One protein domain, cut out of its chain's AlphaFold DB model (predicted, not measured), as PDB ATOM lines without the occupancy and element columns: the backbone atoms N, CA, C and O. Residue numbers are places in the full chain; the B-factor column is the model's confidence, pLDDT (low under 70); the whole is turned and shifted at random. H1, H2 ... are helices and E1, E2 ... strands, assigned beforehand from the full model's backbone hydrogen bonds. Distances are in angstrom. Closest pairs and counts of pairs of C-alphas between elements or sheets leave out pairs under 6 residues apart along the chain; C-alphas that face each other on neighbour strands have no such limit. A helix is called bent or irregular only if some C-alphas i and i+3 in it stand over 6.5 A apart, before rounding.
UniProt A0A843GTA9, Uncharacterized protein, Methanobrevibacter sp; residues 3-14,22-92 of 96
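What this domain is: This is residues 3 to 14 and 22 to 92 of the 96 residues of an uncharacterized protein of Methanobrevibacter sp (UniProt A0A843GTA9). A strongly twisted sheet of three strands, E1, E2 and E3, has two short helices, H1 and H2, over one face. A long two-stranded hairpin, E4 and E5, starts beside the first residue of E1 and slants away, with H1 packed on E5; residues 36 to 41, in the loop between E2 and E3, stick out at one end. The printed part has 83 residues, with five named strands and two named helices in the order E1 E2 E3 H1 H2 E4 E5. Both sheets, E1 - E2 - E3 and E4 - E5, are antiparallel, and the class is mixed, helices and strands. The whole is compact, with a radius of gyration of the C-alphas of 13.3 A and spans of 42 by 30 by 22 A.

How they stand to each other: Begin with E2, residues 26 to 33, the inner strand. Beside it find edge strand E1, residues 3 to 10, where N 5 and O 30 are 3.0 A apart, within hydrogen-bond range. The other edge strand is E3, residues 43 to 50, which forms a hairpin with E2; look at N 29 and O 47, 2.9 A apart. Two layers, helices on one face of a sheet, come with H1, residues 51 to 58, and H2, residues 62 to 68. H2 has a height over the sheet of 8.6 A; it is over E1 and only just over E2, with 3 C-alphas there, and runs along the strands, at 17 degrees to E1 on the local plane. H1 is over E3 and stands up from the sheet by 48 degrees. The helices only just touch, with 3 pairs of C-alphas within 8 A, the closest being Phe 54 and Tyr 62, 5.9 A. Both are irregular: C-alphas 52 and 55 are 7.1 A apart, and C-alphas 63 and 66 are 7.9 A apart. Of O i to N i+4 pairs, H1 has 2 of 4 within hydrogen-bond range and H2 has 0 of 3, but H2 has 3 of 4 O i to N i+3 pairs. Next find the hairpin of E4, residues 72 to 80, and E5, residues 83 to 91, where N 78 and O 85 are 2.8 A apart. The closest C-alphas of H1 and E5 are those of Ile 57 and Ser 88, 4.4 A, and those of E1 and E4 are Leu 3 and Glu 72, 4.5 A. E3 and E5 are near each other, while E2 and E4 are apart.

Where its parts are: Find C-alpha 3 at (174.089, 193.013, 149.536); from there E1 runs 20.5 A to Lys 10. E2 covers 21.1 A and E3 22.9 A, while H1 and H2 each measure 10.9 A. E4 runs 26.0 A to C-alpha 80 at (199.317, 193.221, 155.966), and E5 runs 24.3 A to C-alpha 91 at (177.597, 201.794, 150.907).

The domain as a whole: Look at Val 22 and Asp 38, whose C-alphas are the two farthest apart, 41.7 A. Residues 15 to 21 are not printed, and C-alphas 14 and 22 stand 5.4 A apart across the cut. Of the links printed whole, none is long. The mean pLDDT of the printed part is 81.3, and residues 12 to 14, 22 to 24 and 33 to 44 are under 70.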
ATOM      1  N   LEU A   3     175.245 192.498 148.799       86.38
ATOM      2  CA  LEU A   3     174.089 193.013 149.536       86.38
ATOM      3  C   LEU A   3     174.205 192.611 151.003       86.38
ATOM      4  O   LEU A   3     174.339 191.425 151.307       86.38
ATOM      5  N   VAL A   4     174.122 193.570 151.922       86.56
ATOM      6  CA  VAL A   4     174.033 193.262 153.353       86.56
ATOM      7  C   VAL A   4     172.611 192.818 153.677       86.56
ATOM      8  O   VAL A   4     171.672 193.597 153.560       86.56
ATOM      9  N   VAL A   5     172.457 191.582 154.145       87.62
ATOM     10  CA  VAL A   5     171.147 191.000 154.503       87.62
ATOM     11  C   VAL A   5     170.905 190.951 156.009       87.62
ATOM     12  O   VAL A   5     169.818 190.619 156.469       87.62
ATOM     13  N   GLY A   6     171.925 191.259 156.807       86.94
ATOM     14  CA  GLY A   6     171.786 191.265 158.251       86.94
ATOM     15  C   GLY A   6     173.052 191.693 158.963       86.94
ATOM     16  O   GLY A   6     174.170 191.537 158.466       86.94
ATOM     17  N   THR A   7     172.865 192.214 160.170       88.12
ATOM     18  CA  THR A   7     173.958 192.526 161.085       88.12
ATOM     19  C   THR A   7     173.629 192.010 162.480       88.12
ATOM     20  O   THR A   7     172.464 191.929 162.871       88.12
ATOM     21  N   LYS A   8     174.649 191.613 163.241       86.75
ATOM     22  CA  LYS A   8     174.485 191.164 164.627       86.75
ATOM     23  C   LYS A   8     175.673 191.587 165.471       86.75
ATOM     24  O   LYS A   8     176.811 191.224 165.167       86.75
ATOM     25  N   ILE A   9     175.401 192.277 166.574       85.69
ATOM     26  CA  ILE A   9     176.388 192.496 167.630       85.69
ATOM     27  C   ILE A   9     176.543 191.190 168.406       85.69
ATOM     28  O   ILE A   9     175.570 190.609 168.893       85.69
ATOM     29  N   LYS A  10     177.779 190.707 168.499       79.38
ATOM     30  CA  LYS A  10     178.139 189.593 169.365       79.38
ATOM     31  C   LYS A  10     179.180 190.089 170.360       79.38
ATOM     32  O   LYS A  10     180.314 190.360 169.964       79.38
ATOM     33  N   ALA A  11     178.779 190.159 171.625       76.56
ATOM     34  CA  ALA A  11     179.725 190.251 172.724       76.56
ATOM     35  C   ALA A  11     180.585 188.981 172.733       76.56
ATOM     36  O   ALA A  11     180.099 187.868 172.492       76.56
ATOM     37  N   GLY A  12     181.874 189.151 172.958       67.81
ATOM     38  CA  GLY A  12     182.817 188.059 173.114       67.81
ATOM     39  C   GLY A  12     183.991 188.531 173.943       67.81
ATOM     40  O   GLY A  12     184.102 189.716 174.223       67.81
ATOM     41  N   SER A  13     184.872 187.617 174.307       68.31
ATOM     42  CA  SER A  13     186.152 187.943 174.920       68.31
ATOM     43  C   SER A  13     187.270 187.274 174.128       68.31
ATOM     44  O   SER A  13     187.062 186.272 173.434       68.31
ATOM     45  N   MET A  14     188.449 187.881 174.163       69.62
ATOM     46  CA  MET A  14     189.688 187.300 173.663       69.62
ATOM     47  C   MET A  14     190.730 187.422 174.762       69.62
ATOM     48  O   MET A  14     190.959 188.519 175.268       69.62
ATOM     49  N   VAL A  22     190.179 190.546 177.245       69.25
ATOM     50  CA  VAL A  22     189.602 191.781 176.725       69.25
ATOM     51  C   VAL A  22     188.209 191.473 176.209       69.25
ATOM     52  O   VAL A  22     188.049 190.633 175.318       69.25
ATOM     53  N   ASP A  23     187.218 192.181 176.755       64.19
ATOM     54  CA  ASP A  23     185.865 192.212 176.208       64.19
ATOM     55  C   ASP A  23     185.930 192.770 174.787       64.19
ATOM     56  O   ASP A  23     186.304 193.916 174.532       64.19
ATOM     57  N   TRP A  24     185.617 191.898 173.839       66.31
ATOM     58  CA  TRP A  24     185.772 192.095 172.414       66.31
ATOM     59  C   TRP A  24     184.421 191.981 171.707       66.31
ATOM     60  O   TRP A  24     184.055 190.935 171.160       66.31
ATOM     61  N   ASP A  25     183.703 193.098 171.632       73.88
ATOM     62  CA  ASP A  25     182.495 193.216 170.816       73.88
ATOM     63  C   ASP A  25     182.841 193.152 169.316       73.88
ATOM     64  O   ASP A  25     183.674 193.912 168.801       73.88
ATOM     65  N   LYS A  26     182.176 192.252 168.583       81.06
ATOM     66  CA  LYS A  26     182.281 192.150 167.119       81.06
ATOM     67  C   LYS A  26     180.923 192.399 166.481       81.06
ATOM     68  O   LYS A  26     179.929 191.794 166.878       81.06
ATOM     69  N   CYS A  27     180.881 193.259 165.467       80.94
ATOM     70  CA  CYS A  27     179.741 193.306 164.557       80.94
ATOM     71  C   CYS A  27     179.952 192.249 163.469       80.94
ATOM     72  O   CYS A  27     180.968 192.264 162.771       80.94
ATOM     73  N   ARG A  28     179.015 191.306 163.365       84.38
ATOM     74  CA  ARG A  28     178.921 190.354 162.256       84.38
ATOM     75  C   ARG A  28     178.046 190.966 161.177       84.38
ATOM     76  O   ARG A  28     176.912 191.329 161.473       84.38
ATOM     77  N   ILE A  29     178.555 191.042 159.957       81.00
ATOM     78  CA  ILE A  29     177.827 191.507 158.778       81.00
ATOM     79  C   ILE A  29     177.666 190.311 157.847       81.00
ATOM     80  O   ILE A  29     178.660 189.707 157.450       81.00
ATOM     81  N   SER A  30     176.420 189.961 157.542       85.25
ATOM     82  CA  SER A  30     176.067 188.894 156.611       85.25
ATOM     83  C   SER A  30     175.815 189.487 155.233       85.25
ATOM     84  O   SER A  30     174.997 190.397 155.085       85.25
ATOM     85  N   LEU A  31     176.519 188.961 154.236       79.50
ATOM     86  CA  LEU A  31     176.501 189.450 152.865       79.50
ATOM     87  C   LEU A  31     175.999 188.366 151.924       79.50
ATOM     88  O   LEU A  31     176.348 187.201 152.088       79.50
ATOM     89  N   VAL A  32     175.251 188.768 150.907       78.62
ATOM     90  CA  VAL A  32     174.987 187.964 149.717       78.62
ATOM     91  C   VAL A  32     175.947 188.410 148.624       78.62
ATOM     92  O   VAL A  32     175.916 189.571 148.207       78.62
ATOM     93  N   VAL A  33     176.776 187.476 148.167       69.00
ATOM     94  CA  VAL A  33     177.647 187.625 147.001       69.00
ATOM     95  C   VAL A  33     176.924 186.924 145.846       69.00
ATOM     96  O   VAL A  33     176.601 185.748 145.959       69.00
ATOM     97  N   ASP A  34     176.610 187.670 144.788       58.75
ATOM     98  CA  ASP A  34     175.806 187.304 143.606       58.75
ATOM     99  C   ASP A  34     174.291 187.584 143.678       58.75
ATOM    100  O   ASP A  34     173.483 186.958 144.373       58.75
ATOM    101  N   GLY A  35     173.921 188.607 142.903       53.78
ATOM    102  CA  GLY A  35     172.598 189.205 142.812       53.78
ATOM    103  C   GLY A  35     171.749 188.598 141.705       53.78
ATOM    104  O   GLY A  35     171.474 189.262 140.712       53.78
ATOM    105  N   VAL A  36     171.270 187.373 141.905       49.50
ATOM    106  CA  VAL A  36     170.023 186.943 141.261       49.50
ATOM    107  C   VAL A  36     168.932 186.972 142.338       49.50
ATOM    108  O   VAL A  36     169.057 186.283 143.357       49.50
ATOM    109  N   PRO A  37     167.916 187.844 142.221       48.00
ATOM    110  CA  PRO A  37     166.709 187.736 143.034       48.00
ATOM    111  C   PRO A  37     166.113 186.326 142.864       48.00
ATOM    112  O   PRO A  37     166.096 185.804 141.757       48.00
ATOM    113  N   ASP A  38     165.668 185.702 143.957       51.03
ATOM    114  CA  ASP A  38     164.844 184.474 143.947       51.03
ATOM    115  C   ASP A  38     165.496 183.092 143.700       51.03
ATOM    116  O   ASP A  38     164.794 182.123 143.416       51.03
ATOM    117  N   THR A  39     166.805 182.919 143.912       45.38
ATOM    118  CA  THR A  39     167.442 181.580 143.950       45.38
ATOM    119  C   THR A  39     167.821 181.122 145.365       45.38
ATOM    120  O   THR A  39     168.517 181.818 146.108       45.38
ATOM    121  N   PHE A  40     167.396 179.906 145.735       40.06
ATOM    122  CA  PHE A  40     167.885 179.185 146.916       40.06
ATOM    123  C   PHE A  40     169.343 178.748 146.681       40.06
ATOM    124  O   PHE A  40     169.613 178.043 145.713       40.06
ATOM    125  N   GLY A  41     170.275 179.147 147.561       45.31
ATOM    126  CA  GLY A  41     171.688 178.717 147.499       45.31
ATOM    127  C   GLY A  41     172.749 179.821 147.366       45.31
ATOM    128  O   GLY A  41     173.813 179.571 146.812       45.31
ATOM    129  N   LYS A  42     172.490 181.039 147.854       55.47
ATOM    130  CA  LYS A  42     173.447 182.158 147.778       55.47
ATOM    131  C   LYS A  42     174.682 181.937 148.660       55.47
ATOM    132  O   LYS A  42     174.552 181.538 149.819       55.47
ATOM    133  N   SER A  43     175.863 182.266 148.131       58.88
ATOM    134  CA  SER A  43     177.108 182.335 148.902       58.88
ATOM    135  C   SER A  43     176.992 183.449 149.938       58.88
ATOM    136  O   SER A  43     176.891 184.630 149.595       58.88
ATOM    137  N   ALA A  44     176.963 183.060 151.211       64.31
ATOM    138  CA  ALA A  44     176.929 183.989 152.327       64.31
ATOM    139  C   ALA A  44     178.352 184.233 152.837       64.31
ATOM    140  O   ALA A  44     178.999 183.312 153.337       64.31
ATOM    141  N   GLU A  45     178.832 185.473 152.747       77.25
ATOM    142  CA  GLU A  45     180.074 185.883 153.406       77.25
ATOM    143  C   GLU A  45     179.738 186.510 154.764       77.25
ATOM    144  O   GLU A  45     178.778 187.274 154.899       77.25
ATOM    145  N   ILE A  46     180.518 186.168 155.792       82.31
ATOM    146  CA  ILE A  46     180.402 186.780 157.115       82.31
ATOM    147  C   ILE A  46     181.658 187.589 157.375       82.31
ATOM    148  O   ILE A  46     182.740 187.036 157.571       82.31
ATOM    149  N   ILE A  47     181.483 188.900 157.479       84.75
ATOM    150  CA  ILE A  47     182.544 189.808 157.889       84.75
ATOM    151  C   ILE A  47     182.416 190.092 159.379       84.75
ATOM    152  O   ILE A  47     181.334 190.383 159.889       84.75
ATOM    153  N   MET A  48     183.539 190.016 160.090       86.19
ATOM    154  CA  MET A  48     183.623 190.369 161.503       86.19
ATOM    155  C   MET A  48     184.439 191.643 161.669       86.19
ATOM    156  O   MET A  48     185.634 191.657 161.385       86.19
ATOM    157  N   ILE A  49     183.799 192.690 162.185       87.44
ATOM    158  CA  ILE A  49     184.443 193.974 162.450       87.44
ATOM    159  C   ILE A  49     184.517 194.204 163.956       87.44
ATOM    160  O   ILE A  49     183.523 194.061 164.671       87.44
ATOM    161  N   LYS A  50     185.709 194.558 164.434       86.81
ATOM    162  CA  LYS A  50     185.955 194.958 165.822       86.81
ATOM    163  C   LYS A  50     185.216 196.274 166.089       86.81
ATOM    164  O   LYS A  50     185.216 197.145 165.223       86.81
ATOM    165  N   LYS A  51     184.605 196.433 167.265       87.81
ATOM    166  CA  LYS A  51     183.853 197.647 167.632       87.81
ATOM    167  C   LYS A  51     184.622 198.944 167.368       87.81
ATOM    168  O   LYS A  51     184.096 199.823 166.691       87.81
ATOM    169  N   ASP A  52     185.878 199.005 167.802       88.69
ATOM    170  CA  ASP A  52     186.726 200.198 167.661       88.69
ATOM    171  C   ASP A  52     187.112 200.492 166.204       88.69
ATOM    172  O   ASP A  52     187.320 201.641 165.820       88.69
ATOM    173  N   ASP A  53     187.136 199.462 165.356       89.75
ATOM    174  CA  ASP A  53     187.414 199.599 163.928       89.75
ATOM    175  C   ASP A  53     186.159 199.902 163.102       89.75
ATOM    176  O   ASP A  53     186.268 200.263 161.929       89.75
ATOM    177  N   PHE A  54     184.963 199.763 163.678       91.44
ATOM    178  CA  PHE A  54     183.713 199.801 162.921       91.44
ATOM    179  C   PHE A  54     183.508 201.126 162.199       91.44
ATOM    180  O   PHE A  54     183.267 201.130 160.992       91.44
ATOM    181  N   LYS A  55     183.686 202.247 162.901       93.75
ATOM    182  CA  LYS A  55     183.563 203.580 162.303       93.75
ATOM    183  C   LYS A  55     184.607 203.831 161.229       93.75
ATOM    184  O   LYS A  55     184.291 204.375 160.178       93.75
ATOM    185  N   ARG A  56     185.840 203.382 161.458       94.25
ATOM    186  CA  ARG A  56     186.933 203.512 160.489       94.25
ATOM    187  C   ARG A  56     186.675 202.695 159.220       94.25
ATOM    188  O   ARG A  56     186.982 203.163 158.131       94.25
ATOM    189  N   ILE A  57     186.129 201.487 159.356       94.00
ATOM    190  CA  ILE A  57     185.886 200.573 158.234       94.00
ATOM    191  C   ILE A  57     184.613 200.944 157.468       94.00
ATOM    192  O   ILE A  57     184.622 200.881 156.241       94.00
ATOM    193  N   THR A  58     183.536 201.314 158.170       92.81
ATOM    194  CA  THR A  58     182.192 201.488 157.584       92.81
ATOM    195  C   THR A  58     181.775 202.944 157.380       92.81
ATOM    196  O   THR A  58     180.860 203.220 156.609       92.81
ATOM    197  N   GLY A  59     182.411 203.882 158.086       93.50
ATOM    198  CA  GLY A  59     181.974 205.277 158.182       93.50
ATOM    199  C   GLY A  59     180.795 205.514 159.136       93.50
ATOM    200  O   GLY A  59     180.431 206.666 159.353       93.50
ATOM    201  N   LEU A  60     180.212 204.463 159.725       93.12
ATOM    202  CA  LEU A  60     179.052 204.541 160.618       93.12
ATOM    203  C   LEU A  60     179.459 204.359 162.081       93.12
ATOM    204  O   LEU A  60     180.404 203.634 162.391       93.12
ATOM    205  N   ASP A  61     178.728 204.976 163.008       93.88
ATOM    206  CA  ASP A  61     178.905 204.656 164.423       93.88
ATOM    207  C   ASP A  61     178.444 203.215 164.706       93.88
ATOM    208  O   ASP A  61     177.515 202.699 164.087       93.88
ATOM    209  N   TYR A  62     179.081 202.545 165.671       90.06
ATOM    210  CA  TYR A  62     178.819 201.127 165.964       90.06
ATOM    211  C   TYR A  62     177.354 200.832 166.308       90.06
ATOM    212  O   TYR A  62     176.814 199.805 165.909       90.06
ATOM    213  N   LYS A  63     176.698 201.754 167.023       90.44
ATOM    214  CA  LYS A  63     175.271 201.674 167.375       90.44
ATOM    215  C   LYS A  63     174.342 201.743 166.155       90.44
ATOM    216  O   LYS A  63     173.216 201.271 166.224       90.44
ATOM    217  N   ASP A  64     174.832 202.291 165.045       92.88
ATOM    218  CA  ASP A  64     174.086 202.527 163.811       92.88
ATOM    219  C   ASP A  64     174.307 201.408 162.779       92.88
ATOM    220  O   ASP A  64     173.964 201.550 161.607       92.88
ATOM    221  N   HIS A  65     174.848 200.258 163.204       90.31
ATOM    222  CA  HIS A  65     175.174 199.131 162.325       90.31
ATOM    223  C   HIS A  65     173.994 198.631 161.476       90.31
ATOM    224  O   HIS A  65     174.203 198.124 160.374       90.31
ATOM    225  N   MET A  66     172.759 198.791 161.959       91.69
ATOM    226  CA  MET A  66     171.548 198.399 161.234       91.69
ATOM    227  C   MET A  66     171.327 199.207 159.950       91.69
ATOM    228  O   MET A  66     170.652 198.715 159.052       91.69
ATOM    229  N   GLN A  67     171.927 200.395 159.806       91.81
ATOM    230  CA  GLN A  67     171.818 201.199 158.581       91.81
ATOM    231  C   GLN A  67     172.491 200.543 157.365       91.81
ATOM    232  O   GLN A  67     172.229 200.946 156.232       91.81
ATOM    233  N   LEU A  68     173.353 199.544 157.590       90.00
ATOM    234  CA  LEU A  68     173.957 198.751 156.523       90.00
ATOM    235  C   LEU A  68     172.979 197.751 155.911       90.00
ATOM    236  O   LEU A  68     173.209 197.337 154.785       90.00
ATOM    237  N   VAL A  69     171.931 197.337 156.628       90.12
ATOM    238  CA  VAL A  69     170.980 196.329 156.136       90.12
ATOM    239  C   VAL A  69     170.267 196.849 154.888       90.12
ATOM    240  O   VAL A  69     169.938 198.032 154.794       90.12
ATOM    241  N   ASP A  70     170.093 195.964 153.909       87.94
ATOM    242  CA  ASP A  70     169.531 196.247 152.586       87.94
ATOM    243  C   ASP A  70     170.326 197.288 151.784       87.94
ATOM    244  O   ASP A  70     169.813 197.918 150.855       87.94
ATOM    245  N   LYS A  71     171.604 197.481 152.130       87.44
ATOM    246  CA  LYS A  71     172.537 198.289 151.348       87.44
ATOM    247  C   LYS A  71     173.462 197.406 150.541       87.44
ATOM    248  O   LYS A  71     174.035 196.433 151.037       87.44
ATOM    249  N   GLU A  72     173.649 197.805 149.295       88.94
ATOM    250  CA  GLU A  72     174.745 197.302 148.490       88.94
ATOM    251  C   GLU A  72     176.045 197.941 148.972       88.94
ATOM    252  O   GLU A  72     176.113 199.149 149.217       88.94
ATOM    253  N   VAL A  73     177.079 197.125 149.144       87.69
ATOM    254  CA  VAL A  73     178.357 197.558 149.698       87.69
ATOM    255  C   VAL A  73     179.534 197.110 148.839       87.69
ATOM    256  O   VAL A  73     179.583 195.996 148.306       87.69
ATOM    257  N   ALA A  74     180.520 197.995 148.735       89.38
ATOM    258  CA  ALA A  74     181.837 197.709 148.195       89.38
ATOM    259  C   ALA A  74     182.781 197.378 149.351       89.38
ATOM    260  O   ALA A  74     182.869 198.127 150.328       89.38
ATOM    261  N   ILE A  75     183.491 196.259 149.232       88.38
ATOM    262  CA  ILE A  75     184.362 195.715 150.273       88.38
ATOM    263  C   ILE A  75     185.775 195.710 149.719       88.38
ATOM    264  O   ILE A  75     186.003 195.229 148.613       88.38
ATOM    265  N   ASN A  76     186.715 196.258 150.481       90.12
ATOM    266  CA  ASN A  76     188.115 196.317 150.090       90.12
ATOM    267  C   ASN A  76     188.980 195.640 151.147       90.12
ATOM    268  O   ASN A  76     188.825 195.885 152.346       90.12
ATOM    269  N   TYR A  77     189.936 194.848 150.678       90.00
ATOM    270  CA  TYR A  77     190.959 194.210 151.494       90.00
ATOM    271  C   TYR A  77     192.329 194.808 151.163       90.00
ATOM    272  O   TYR A  77     192.588 195.210 150.031       90.00
ATOM    273  N   THR A  78     193.204 194.892 152.159       91.00
ATOM    274  CA  THR A  78     194.616 195.255 151.994       91.00
ATOM    275  C   THR A  78     195.497 194.133 152.528       91.00
ATOM    276  O   THR A  78     195.049 193.345 153.360       91.00
ATOM    277  N   LEU A  79     196.731 194.030 152.047       92.38
ATOM    278  CA  LEU A  79     197.676 193.021 152.516       92.38
ATOM    279  C   LEU A  79     198.508 193.596 153.660       92.38
ATOM    280  O   LEU A  79     199.230 194.572 153.479       92.38
ATOM    281  N   VAL A  80     198.432 192.960 154.826       88.44
ATOM    282  CA  VAL A  80     199.317 193.221 155.966       88.44
ATOM    283  C   VAL A  80     200.076 191.932 156.234       88.44
ATOM    284  O   VAL A  80     199.453 190.907 156.494       88.44
ATOM    285  N   GLU A  81     201.405 191.953 156.099       92.62
ATOM    286  CA  GLU A  81     202.250 190.754 156.260       92.62
ATOM    287  C   GLU A  81     201.774 189.561 155.401       92.62
ATOM    288  O   GLU A  81     201.687 188.426 155.865       92.62
ATOM    289  N   ASN A  82     201.408 189.826 154.139       88.94
ATOM    290  CA  ASN A  82     200.826 188.858 153.193       88.94
ATOM    291  C   ASN A  82     199.473 188.248 153.603       88.94
ATOM    292  O   ASN A  82     198.998 187.318 152.952       88.94
ATOM    293  N   LYS A  83     198.815 188.776 154.638       83.19
ATOM    294  CA  LYS A  83     197.467 188.367 155.037       83.19
ATOM    295  C   LYS A  83     196.446 189.417 154.590       83.19
ATOM    296  O   LYS A  83     196.671 190.608 154.818       83.19
ATOM    297  N   PRO A  84     195.323 189.019 153.967       82.69
ATOM    298  CA  PRO A  84     194.257 189.950 153.631       82.69
ATOM    299  C   PRO A  84     193.576 190.449 154.909       82.69
ATOM    300  O   PRO A  84     193.100 189.668 155.732       82.69
ATOM    301  N   VAL A  85     193.517 191.765 155.064       87.50
ATOM    302  CA  VAL A  85     192.868 192.463 156.174       87.50
ATOM    303  C   VAL A  85     191.826 193.411 155.604       87.50
ATOM    304  O   VAL A  85     192.099 194.167 154.670       87.50
ATOM    305  N   LEU A  86     190.618 193.375 156.161       89.62
ATOM    306  CA  LEU A  86     189.538 194.270 155.761       89.62
ATOM    307  C   LEU A  86     189.948 195.731 155.982       89.62
ATOM    308  O   LEU A  86     190.230 196.140 157.109       89.62
ATOM    309  N   SER A  87     189.957 196.518 154.907       92.00
ATOM    310  CA  SER A  87     190.365 197.924 154.946       92.00
ATOM    311  C   SER A  87     189.173 198.876 154.947       92.00
ATOM    312  O   SER A  87     189.197 199.871 155.670       92.00
ATOM    313  N   SER A  88     188.118 198.577 154.179       93.19
ATOM    314  CA  SER A  88     186.878 199.364 154.174       93.19
ATOM    315  C   SER A  88     185.671 198.571 153.672       93.19
ATOM    316  O   SER A  88     185.811 197.654 152.863       93.19
ATOM    317  N   LEU A  89     184.487 198.982 154.123       92.69
ATOM    318  CA  LEU A  89     183.174 198.544 153.658       92.69
ATOM    319  C   LEU A  89     182.329 199.801 153.449       92.69
ATOM    320  O   LEU A  89     182.068 200.525 154.401       92.69
ATOM    321  N   ARG A  90     181.933 200.104 152.213       91.38
ATOM    322  CA  ARG A  90     181.252 201.369 151.886       91.38
ATOM    323  C   ARG A  90     179.933 201.101 151.197       91.38
ATOM    324  O   ARG A  90     179.896 200.282 150.284       91.38
ATOM    325  N   ILE A  91     178.886 201.817 151.600       90.25
ATOM    326  CA  ILE A  91     177.597 201.794 150.907       90.25
ATOM    327  C   ILE A  91     177.801 202.346 149.497       90.25
ATOM    328  O   ILE A  91     178.295 203.460 149.316       90.25
ATOM    329  N   VAL A  92     177.422 201.551 148.504       86.62
ATOM    330  CA  VAL A  92     177.339 201.978 147.115       86.62
ATOM    331  C   VAL A  92     175.936 202.538 146.948       86.62
ATOM    332  O   VAL A  92     174.973 201.794 146.787       86.62
TER     333      VAL A  92